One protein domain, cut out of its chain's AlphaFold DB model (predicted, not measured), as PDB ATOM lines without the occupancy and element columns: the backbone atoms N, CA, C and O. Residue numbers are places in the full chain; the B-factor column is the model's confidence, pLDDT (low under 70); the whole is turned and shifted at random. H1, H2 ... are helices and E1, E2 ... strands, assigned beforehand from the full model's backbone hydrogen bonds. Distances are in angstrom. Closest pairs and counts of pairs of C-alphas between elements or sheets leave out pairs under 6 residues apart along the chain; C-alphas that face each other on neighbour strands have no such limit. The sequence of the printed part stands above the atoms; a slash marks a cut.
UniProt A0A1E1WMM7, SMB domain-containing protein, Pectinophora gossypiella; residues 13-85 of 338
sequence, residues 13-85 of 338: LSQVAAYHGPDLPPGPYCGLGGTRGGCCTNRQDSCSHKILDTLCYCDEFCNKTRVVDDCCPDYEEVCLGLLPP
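What this domain is: This is residues 13 to 85 of the 338 residues of the protein "SMB domain-containing protein" of Pectinophora gossypiella (UniProt A0A1E1WMM7). There is little regular structure here: mostly loops wound into a compact, rounded body, with a small antiparallel hairpin, E1 and E2, and two short helices, H1 then H2. The named elements hold only 17 of the 73 printed residues, class mixed. The radius of gyration of the C-alphas is 11.3 A, and the spans are 30 by 26 by 25 A.

Where its parts are: Start at Leu 13; residues 13 to 47 hold no named element. Find C-alpha 48 at (-29.920, -14.714, 38.846), where E1, residues 48 to 51, begins its 9.6 A. E2 is residues 54 to 57, 10.3 A; H1 is residues 60 to 63, 5.4 A. H2, residues 75 to 79, 5.2 A, ends at C-alpha 79, (-36.049, -10.230, 27.900).

How they stand to each other: In the hairpin, look for N 49 and O 56, 2.8 A apart, within hydrogen-bond range. H1 and H2 are close but not clearly touching; their closest C-alphas, Cys 62 and Tyr 75, are 7.3 A apart. E2 and H2 are only just apart, closest 8.3 A. In H2 the O i to N i+4 pair is within range; H1 is too short for one.

The domain as a whole: The printed part has no cut. The link H1 to H2 is long. Confidence is under 70 in 26 residues, among them 13 to 18.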
ATOM      1  N   LEU A  13     -41.177 -26.109  17.922       33.72
ATOM      2  CA  LEU A  13     -39.771 -25.930  18.272       33.72
ATOM      3  C   LEU A  13     -39.675 -24.599  19.020       33.72
ATOM      4  O   LEU A  13     -39.507 -23.545  18.416       33.72
ATOM      5  N   SER A  14     -39.842 -24.636  20.339       37.31
ATOM      6  CA  SER A  14     -39.440 -23.537  21.206       37.31
ATOM      7  C   SER A  14     -37.920 -23.438  21.112       37.31
ATOM      8  O   SER A  14     -37.201 -24.185  21.776       37.31
ATOM      9  N   GLN A  15     -37.441 -22.571  20.218       45.84
ATOM     10  CA  GLN A  15     -36.068 -22.091  20.241       45.84
ATOM     11  C   GLN A  15     -35.883 -21.412  21.592       45.84
ATOM     12  O   GLN A  15     -36.379 -20.313  21.818       45.84
ATOM     13  N   VAL A  16     -35.244 -22.105  22.528       54.31
ATOM     14  CA  VAL A  16     -34.745 -21.436  23.719       54.31
ATOM     15  C   VAL A  16     -33.641 -20.523  23.204       54.31
ATOM     16  O   VAL A  16     -32.679 -21.020  22.617       54.31
ATOM     17  N   ALA A  17     -33.827 -19.207  23.319       60.09
ATOM     18  CA  ALA A  17     -32.806 -18.224  22.980       60.09
ATOM     19  C   ALA A  17     -31.651 -18.413  23.968       60.09
ATOM     20  O   ALA A  17     -31.656 -17.898  25.081       60.09
ATOM     21  N   ALA A  18     -30.737 -19.305  23.610       63.97
ATOM     22  CA  ALA A  18     -29.525 -19.550  24.352       63.97
ATOM     23  C   ALA A  18     -28.491 -18.543  23.875       63.97
ATOM     24  O   ALA A  18     -28.268 -18.423  22.668       63.97
ATOM     25  N   TYR A  19     -27.822 -17.883  24.821       71.75
ATOM     26  CA  TYR A  19     -26.574 -17.205  24.512       71.75
ATOM     27  C   TYR A  19     -25.651 -18.183  23.771       71.75
ATOM     28  O   TYR A  19     -25.208 -19.190  24.329       71.75
ATOM     29  N   HIS A  20     -25.379 -17.891  22.506       64.88
ATOM     30  CA  HIS A  20     -24.418 -18.617  21.675       64.88
ATOM     31  C   HIS A  20     -23.215 -17.746  21.327       64.88
ATOM     32  O   HIS A  20     -22.458 -18.060  20.405       64.88
ATOM     33  N   GLY A  21     -23.039 -16.648  22.064       63.91
ATOM     34  CA  GLY A  21     -21.874 -15.815  21.899       63.91
ATOM     35  C   GLY A  21     -20.604 -16.571  22.307       63.91
ATOM     36  O   GLY A  21     -20.634 -17.523  23.090       63.91
ATOM     37  N   PRO A  22     -19.472 -16.184  21.726       59.97
ATOM     38  CA  PRO A  22     -18.233 -16.930  21.857       59.97
ATOM     39  C   PRO A  22     -17.503 -16.683  23.191       59.97
ATOM     40  O   PRO A  22     -16.519 -17.370  23.465       59.97
ATOM     41  N   ASP A  23     -17.954 -15.717  23.998       69.25
ATOM     42  CA  ASP A  23     -17.186 -15.151  25.116       69.25
ATOM     43  C   ASP A  23     -17.434 -15.793  26.477       69.25
ATOM     44  O   ASP A  23     -16.582 -15.728  27.362       69.25
ATOM     45  N   LEU A  24     -18.579 -16.443  26.637       73.31
ATOM     46  CA  LEU A  24     -18.991 -17.120  27.860       73.31
ATOM     47  C   LEU A  24     -19.459 -18.537  27.520       73.31
ATOM     48  O   LEU A  24     -19.715 -18.835  26.350       73.31
ATOM     49  N   PRO A  25     -19.581 -19.440  28.513       75.06
ATOM     50  CA  PRO A  25     -20.256 -20.711  28.298       75.06
ATOM     51  C   PRO A  25     -21.597 -20.504  27.565       75.06
ATOM     52  O   PRO A  25     -22.258 -19.484  27.774       75.06
ATOM     53  N   PRO A  26     -22.023 -21.419  26.686       75.12
ATOM     54  CA  PRO A  26     -23.332 -21.295  26.068       75.12
ATOM     55  C   PRO A  26     -24.429 -21.236  27.136       75.12
ATOM     56  O   PRO A  26     -24.394 -21.998  28.107       75.12
ATOM     57  N   GLY A  27     -25.379 -20.322  26.948       71.12
ATOM     58  CA  GLY A  27     -26.587 -20.215  27.759       71.12
ATOM     59  C   GLY A  27     -27.553 -21.383  27.497       71.12
ATOM     60  O   GLY A  27     -27.155 -22.425  26.968       71.12
ATOM     61  N   PRO A  28     -28.844 -21.245  27.835       75.75
ATOM     62  CA  PRO A  28     -29.538 -20.005  28.184       75.75
ATOM     63  C   PRO A  28     -29.326 -19.620  29.649       75.75
ATOM     64  O   PRO A  28     -29.501 -20.455  30.535       75.75
ATOM     65  N   TYR A  29     -28.999 -18.356  29.903       83.56
ATOM     66  CA  TYR A  29     -28.976 -17.797  31.250       83.56
ATOM     67  C   TYR A  29     -30.379 -17.301  31.581       83.56
ATOM     68  O   TYR A  29     -31.108 -17.993  32.286       83.56
ATOM     69  N   CYS A  30     -30.837 -16.215  30.954       82.56
ATOM     70  CA  CYS A  30     -32.198 -15.717  31.170       82.56
ATOM     71  C   CYS A  30     -33.290 -16.611  30.571       82.56
ATOM     72  O   CYS A  30     -34.449 -16.531  30.977       82.56
ATOM     73  N   GLY A  31     -32.941 -17.502  29.639       72.00
ATOM     74  CA  GLY A  31     -33.899 -18.421  29.016       72.00
ATOM     75  C   GLY A  31     -34.341 -19.598  29.899       72.00
ATOM     76  O   GLY A  31     -35.241 -20.334  29.494       72.00
ATOM     77  N   LEU A  32     -33.728 -19.805  31.078       69.00
ATOM     78  CA  LEU A  32     -34.011 -20.952  31.959       69.00
ATOM     79  C   LEU A  32     -34.719 -20.609  33.289       69.00
ATOM     80  O   LEU A  32     -35.093 -21.546  33.996       69.00
ATOM     81  N   GLY A  33     -34.949 -19.335  33.652       55.75
ATOM     82  CA  GLY A  33     -35.392 -18.990  35.017       55.75
ATOM     83  C   GLY A  33     -36.255 -17.731  35.189       55.75
ATOM     84  O   GLY A  33     -35.763 -16.616  35.095       55.75
ATOM     85  N   GLY A  34     -37.530 -17.940  35.551       52.09
ATOM     86  CA  GLY A  34     -38.511 -16.950  36.036       52.09
ATOM     87  C   GLY A  34     -39.949 -17.477  35.879       52.09
ATOM     88  O   GLY A  34     -40.185 -18.355  35.045       52.09
ATOM     89  N   THR A  35     -40.918 -17.041  36.705       49.62
ATOM     90  CA  THR A  35     -42.315 -17.546  36.715       49.62
ATOM     91  C   THR A  35     -42.898 -17.633  35.298       49.62
ATOM     92  O   THR A  35     -43.309 -16.624  34.742       49.62
ATOM     93  N   ARG A  36     -42.980 -18.852  34.742       50.06
ATOM     94  CA  ARG A  36     -43.444 -19.151  33.370       50.06
ATOM     95  C   ARG A  36     -42.499 -18.735  32.223       50.06
ATOM     96  O   ARG A  36     -42.984 -18.354  31.166       50.06
ATOM     97  N   GLY A  37     -41.185 -18.894  32.387       53.97
ATOM     98  CA  GLY A  37     -40.240 -18.870  31.260       53.97
ATOM     99  C   GLY A  37     -39.968 -17.475  30.695       53.97
ATOM    100  O   GLY A  37     -39.997 -17.295  29.482       53.97
ATOM    101  N   GLY A  38     -39.732 -16.496  31.571       64.25
ATOM    102  CA  GLY A  38     -39.403 -15.125  31.187       64.25
ATOM    103  C   GLY A  38     -38.796 -14.318  32.335       64.25
ATOM    104  O   GLY A  38     -38.795 -14.763  33.483       64.25
ATOM    105  N   CYS A  39     -38.285 -13.138  31.991       76.69
ATOM    106  CA  CYS A  39     -37.490 -12.258  32.847       76.69
ATOM    107  C   CYS A  39     -38.295 -11.630  33.990       76.69
ATOM    108  O   CYS A  39     -39.516 -11.478  33.905       76.69
ATOM    109  N   CYS A  40     -37.613 -11.290  35.085       80.56
ATOM    110  CA  CYS A  40     -38.278 -10.909  36.326       80.56
ATOM    111  C   CYS A  40     -38.624  -9.420  36.385       80.56
ATOM    112  O   CYS A  40     -37.829  -8.559  36.010       80.56
ATOM    113  N   THR A  41     -39.806  -9.123  36.926       78.75
ATOM    114  CA  THR A  41     -40.229  -7.751  37.218       78.75
ATOM    115  C   THR A  41     -39.627  -7.281  38.538       78.75
ATOM    116  O   THR A  41     -39.667  -8.008  39.537       78.75
ATOM    117  N   ASN A  42     -39.115  -6.046  38.564       73.69
ATOM    118  CA  ASN A  42     -38.339  -5.482  39.680       73.69
ATOM    119  C   ASN A  42     -37.073  -6.283  40.055       73.69
ATOM    120  O   ASN A  42     -36.833  -7.378  39.561       73.69
ATOM    121  N   ARG A  43     -36.263  -5.736  40.972       73.56
ATOM    122  CA  ARG A  43     -35.053  -6.405  41.464       73.56
ATOM    123  C   ARG A  43     -35.433  -7.662  42.238       73.56
ATOM    124  O   ARG A  43     -36.082  -7.567  43.282       73.56
ATOM    125  N   GLN A  44     -34.992  -8.815  41.752       75.00
ATOM    126  CA  GLN A  44     -35.191 -10.096  42.419       75.00
ATOM    127  C   GLN A  44     -33.855 -10.823  42.494       75.00
ATOM    128  O   GLN A  44     -33.386 -11.355  41.495       75.00
ATOM    129  N   ASP A  45     -33.257 -10.907  43.685       72.56
ATOM    130  CA  ASP A  45     -31.937 -11.537  43.848       72.56
ATOM    131  C   ASP A  45     -31.943 -13.034  43.454       72.56
ATOM    132  O   ASP A  45     -30.928 -13.580  43.020       72.56
ATOM    133  N   SER A  46     -33.105 -13.693  43.549       77.19
ATOM    134  CA  SER A  46     -33.327 -15.065  43.074       77.19
ATOM    135  C   SER A  46     -33.434 -15.192  41.551       77.19
ATOM    136  O   SER A  46     -33.431 -16.307  41.040       77.19
ATOM    137  N   CYS A  47     -33.566 -14.077  40.829       81.38
ATOM    138  CA  CYS A  47     -33.608 -14.013  39.371       81.38
ATOM    139  C   CYS A  47     -32.203 -13.807  38.806       81.38
ATOM    140  O   CYS A  47     -31.898 -12.821  38.130       81.38
ATOM    141  N   SER A  48     -31.331 -14.740  39.171       84.50
ATOM    142  CA  SER A  48     -29.920 -14.714  38.846       84.50
ATOM    143  C   SER A  48     -29.448 -16.082  38.376       84.50
ATOM    144  O   SER A  48     -29.978 -17.124  38.770       84.50
ATOM    145  N   HIS A  49     -28.439 -16.078  37.516       84.00
ATOM    146  CA  HIS A  49     -27.802 -17.274  36.993       84.00
ATOM    147  C   HIS A  49     -26.304 -17.205  37.242       84.00
ATOM    148  O   HIS A  49     -25.678 -16.155  37.138       84.00
ATOM    149  N   LYS A  50     -25.717 -18.350  37.587       82.44
ATOM    150  CA  LYS A  50     -24.277 -18.441  37.807       82.44
ATOM    151  C   LYS A  50     -23.562 -18.615  36.467       82.44
ATOM    152  O   LYS A  50     -23.815 -19.596  35.766       82.44
ATOM    153  N   ILE A  51     -22.648 -17.702  36.151       77.44
ATOM    154  CA  ILE A  51     -21.726 -17.796  35.017       77.44
ATOM    155  C   ILE A  51     -20.322 -17.957  35.586       77.44
ATOM    156  O   ILE A  51     -19.794 -17.051  36.217       77.44
ATOM    157  N   LEU A  52     -19.701 -19.119  35.367       77.25
ATOM    158  CA  LEU A  52     -18.410 -19.453  35.980       77.25
ATOM    159  C   LEU A  52     -18.469 -19.299  37.509       77.25
ATOM    160  O   LEU A  52     -19.147 -20.106  38.136       77.25
ATOM    161  N   ASP A  53     -17.793 -18.310  38.095       72.06
ATOM    162  CA  ASP A  53     -17.801 -18.025  39.535       72.06
ATOM    163  C   ASP A  53     -18.603 -16.761  39.916       72.06
ATOM    164  O   ASP A  53     -18.831 -16.531  41.103       72.06
ATOM    165  N   THR A  54     -19.159 -16.031  38.939       78.12
ATOM    166  CA  THR A  54     -19.974 -14.825  39.157       78.12
ATOM    167  C   THR A  54     -21.473 -15.087  38.979       78.12
ATOM    168  O   THR A  54     -21.897 -16.092  38.397       78.12
ATOM    169  N   LEU A  55     -22.303 -14.195  39.529       83.88
ATOM    170  CA  LEU A  55     -23.752 -14.183  39.321       83.88
ATOM    171  C   LEU A  55     -24.107 -13.088  38.322       83.88
ATOM    172  O   LEU A  55     -23.620 -11.970  38.447       83.88
ATOM    173  N   CYS A  56     -24.976 -13.415  37.374       84.69
ATOM    174  CA  CYS A  56     -25.614 -12.450  36.495       84.69
ATOM    175  C   CYS A  56     -27.121 -12.394  36.773       84.69
ATOM    176  O   CYS A  56     -27.690 -13.375  37.256       84.69
ATOM    177  N   TYR A  57     -27.773 -11.278  36.458       86.75
ATOM    178  CA  TYR A  57     -29.189 -11.032  36.736       86.75
ATOM    179  C   TYR A  57     -30.022 -10.898  35.457       86.75
ATOM    180  O   TYR A  57     -29.551 -10.403  34.432       86.75
ATOM    181  N   CYS A  58     -31.283 -11.330  35.546       86.19
ATOM    182  CA  CYS A  58     -32.256 -11.348  34.448       86.19
ATOM    183  C   CYS A  58     -33.508 -10.514  34.758       86.19
ATOM    184  O   CYS A  58     -34.630 -10.908  34.425       86.19
ATOM    185  N   ASP A  59     -33.344  -9.383  35.443       85.31
ATOM    186  CA  ASP A  59     -34.456  -8.547  35.896       85.31
ATOM    187  C   ASP A  59     -34.514  -7.168  35.210       85.31
ATOM    188  O   ASP A  59     -33.605  -6.757  34.490       85.31
ATOM    189  N   GLU A  60     -35.627  -6.449  35.372       82.56
ATOM    190  CA  GLU A  60     -35.883  -5.144  34.731       82.56
ATOM    191  C   GLU A  60     -34.834  -4.052  35.018       82.56
ATOM    192  O   GLU A  60     -34.811  -3.036  34.317       82.56
ATOM    193  N   PHE A  61     -33.947  -4.218  36.009       82.12
ATOM    194  CA  PHE A  61     -32.859  -3.259  36.219       82.12
ATOM    195  C   PHE A  61     -31.833  -3.292  35.083       82.12
ATOM    196  O   PHE A  61     -31.199  -2.263  34.841       82.12
ATOM    197  N   CYS A  62     -31.756  -4.396  34.340       79.62
ATOM    198  CA  CYS A  62     -30.923  -4.528  33.149       79.62
ATOM    199  C   CYS A  62     -31.428  -3.725  31.939       79.62
ATOM    200  O   CYS A  62     -30.669  -3.482  31.010       79.62
ATOM    201  N   ASN A  63     -32.668  -3.221  31.959       78.81
ATOM    202  CA  ASN A  63     -33.227  -2.361  30.904       78.81
ATOM    203  C   ASN A  63     -32.919  -0.857  31.111       78.81
ATOM    204  O   ASN A  63     -33.583   0.020  30.556       78.81
ATOM    205  N   LYS A  64     -31.958  -0.502  31.972       68.88
ATOM    206  CA  LYS A  64     -31.586   0.901  32.224       68.88
ATOM    207  C   LYS A  64     -30.298   1.237  31.477       68.88
ATOM    208  O   LYS A  64     -29.324   0.512  31.558       68.88
ATOM    209  N   THR A  65     -30.259   2.396  30.814       52.84
ATOM    210  CA  THR A  65     -29.142   2.932  29.996       52.84
ATOM    211  C   THR A  65     -27.846   3.252  30.756       52.84
ATOM    212  O   THR A  65     -26.964   3.935  30.236       52.84
ATOM    213  N   ARG A  66     -27.709   2.793  31.999       51.78
ATOM    214  CA  ARG A  66     -26.420   2.756  32.681       51.78
ATOM    215  C   ARG A  66     -25.941   1.330  32.548       51.78
ATOM    216  O   ARG A  66     -26.659   0.451  32.985       51.78
ATOM    217  N   VAL A  67     -24.775   1.138  31.948       51.66
ATOM    218  CA  VAL A  67     -24.021  -0.117  31.977       51.66
ATOM    219  C   VAL A  67     -24.127  -0.695  33.394       51.66
ATOM    220  O   VAL A  67     -23.591  -0.110  34.334       51.66
ATOM    221  N   VAL A  68     -24.956  -1.724  33.574       55.03
ATOM    222  CA  VAL A  68     -25.088  -2.442  34.844       55.03
ATOM    223  C   VAL A  68     -24.262  -3.701  34.661       55.03
ATOM    224  O   VAL A  68     -24.626  -4.571  33.874       55.03
ATOM    225  N   ASP A  69     -23.129  -3.743  35.356       66.00
ATOM    226  CA  ASP A  69     -22.045  -4.709  35.144       66.00
ATOM    227  C   ASP A  69     -22.438  -6.178  35.421       66.00
ATOM    228  O   ASP A  69     -21.727  -7.088  35.000       66.00
ATOM    229  N   ASP A  70     -23.600  -6.424  36.042       78.44
ATOM    230  CA  ASP A  70     -24.020  -7.756  36.504       78.44
ATOM    231  C   ASP A  70     -25.186  -8.362  35.692       78.44
ATOM    232  O   ASP A  70     -25.808  -9.333  36.119       78.44
ATOM    233  N   CYS A  71     -25.553  -7.808  34.536       83.94
ATOM    234  CA  CYS A  71     -26.642  -8.352  33.712       83.94
ATOM    235  C   CYS A  71     -26.206  -9.573  32.893       83.94
ATOM    236  O   CYS A  71     -25.090  -9.624  32.378       83.94
ATOM    237  N   CYS A  72     -27.083 -10.572  32.751       83.69
ATOM    238  CA  CYS A  72     -26.768 -11.739  31.925       83.69
ATOM    239  C   CYS A  72     -26.644 -11.352  30.437       83.69
ATOM    240  O   CYS A  72     -27.393 -10.499  29.954       83.69
ATOM    241  N   PRO A  73     -25.737 -11.998  29.684       81.94
ATOM    242  CA  PRO A  73     -25.392 -11.589  28.320       81.94
ATOM    243  C   PRO A  73     -26.521 -11.809  27.301       81.94
ATOM    244  O   PRO A  73     -26.509 -11.179  26.253       81.94
ATOM    245  N   ASP A  74     -27.492 -12.678  27.595       80.25
ATOM    246  CA  ASP A  74     -28.687 -12.903  26.772       80.25
ATOM    247  C   ASP A  74     -29.906 -12.091  27.238       80.25
ATOM    248  O   ASP A  74     -31.011 -12.312  26.746       80.25
ATOM    249  N   TYR A  75     -29.742 -11.131  28.161       84.06
ATOM    250  CA  TYR A  75     -30.857 -10.328  28.666       84.06
ATOM    251  C   TYR A  75     -31.592  -9.577  27.548       84.06
ATOM    252  O   TYR A  75     -32.811  -9.655  27.455       84.06
ATOM    253  N   GLU A  76     -30.888  -8.857  26.675       80.69
ATOM    254  CA  GLU A  76     -31.545  -8.075  25.616       80.69
ATOM    255  C   GLU A  76     -32.292  -8.977  24.619       80.69
ATOM    256  O   GLU A  76     -33.420  -8.683  24.217       80.69
ATOM    257  N   GLU A  77     -31.697 -10.118  24.280       79.75
ATOM    258  CA  GLU A  77     -32.247 -11.087  23.331       79.75
ATOM    259  C   GLU A  77     -33.470 -11.812  23.907       79.75
ATOM    260  O   GLU A  77     -34.495 -11.948  23.237       79.75
ATOM    261  N   VAL A  78     -33.388 -12.245  25.167       80.69
ATOM    262  CA  VAL A  78     -34.422 -13.042  25.838       80.69
ATOM    263  C   VAL A  78     -35.512 -12.162  26.454       80.69
ATOM    264  O   VAL A  78     -36.696 -12.473  26.332       80.69
ATOM    265  N   CYS A  79     -35.136 -11.071  27.122       80.44
ATOM    266  CA  CYS A  79     -36.049 -10.230  27.900       80.44
ATOM    267  C   CYS A  79     -36.653  -9.089  27.093       80.44
ATOM    268  O   CYS A  79     -37.807  -8.729  27.323       80.44
ATOM    269  N   LEU A  80     -35.885  -8.509  26.165       82.19
ATOM    270  CA  LEU A  80     -36.347  -7.395  25.333       82.19
ATOM    271  C   LEU A  80     -36.727  -7.844  23.915       82.19
ATOM    272  O   LEU A  80     -37.329  -7.066  23.173       82.19
ATOM    273  N   GLY A  81     -36.411  -9.089  23.537       76.69
ATOM    274  CA  GLY A  81     -36.657  -9.610  22.192       76.69
ATOM    275  C   GLY A  81     -35.838  -8.888  21.121       76.69
ATOM    276  O   GLY A  81     -36.235  -8.860  19.953       76.69
ATOM    277  N   LEU A  82     -34.735  -8.247  21.516       78.44
ATOM    278  CA  LEU A  82     -33.868  -7.520  20.604       78.44
ATOM    279  C   LEU A  82     -32.977  -8.519  19.876       78.44
ATOM    280  O   LEU A  82     -32.283  -9.320  20.491       78.44
ATOM    281  N   LEU A  83     -33.002  -8.480  18.546       67.62
ATOM    282  CA  LEU A  83     -32.059  -9.267  17.764       67.62
ATOM    283  C   LEU A  83     -30.649  -8.701  17.963       67.62
ATOM    284  O   LEU A  83     -30.502  -7.472  17.983       67.62
ATOM    285  N   PRO A  84     -29.621  -9.564  18.045       65.50
ATOM    286  CA  PRO A  84     -28.250  -9.092  18.097       65.50
ATOM    287  C   PRO A  84     -27.963  -8.208  16.875       65.50
ATOM    288  O   PRO A  84     -28.504  -8.449  15.784       65.50
ATOM    289  N   PRO A  85     -27.131  -7.166  17.034       64.12
ATOM    290  CA  PRO A  85     -26.769  -6.303  15.925       64.12
ATOM    291  C   PRO A  85     -26.173  -7.132  14.784       64.12
ATOM    292  O   PRO A  85     -25.423  -8.083  15.005       64.12
TER     293      PRO A  85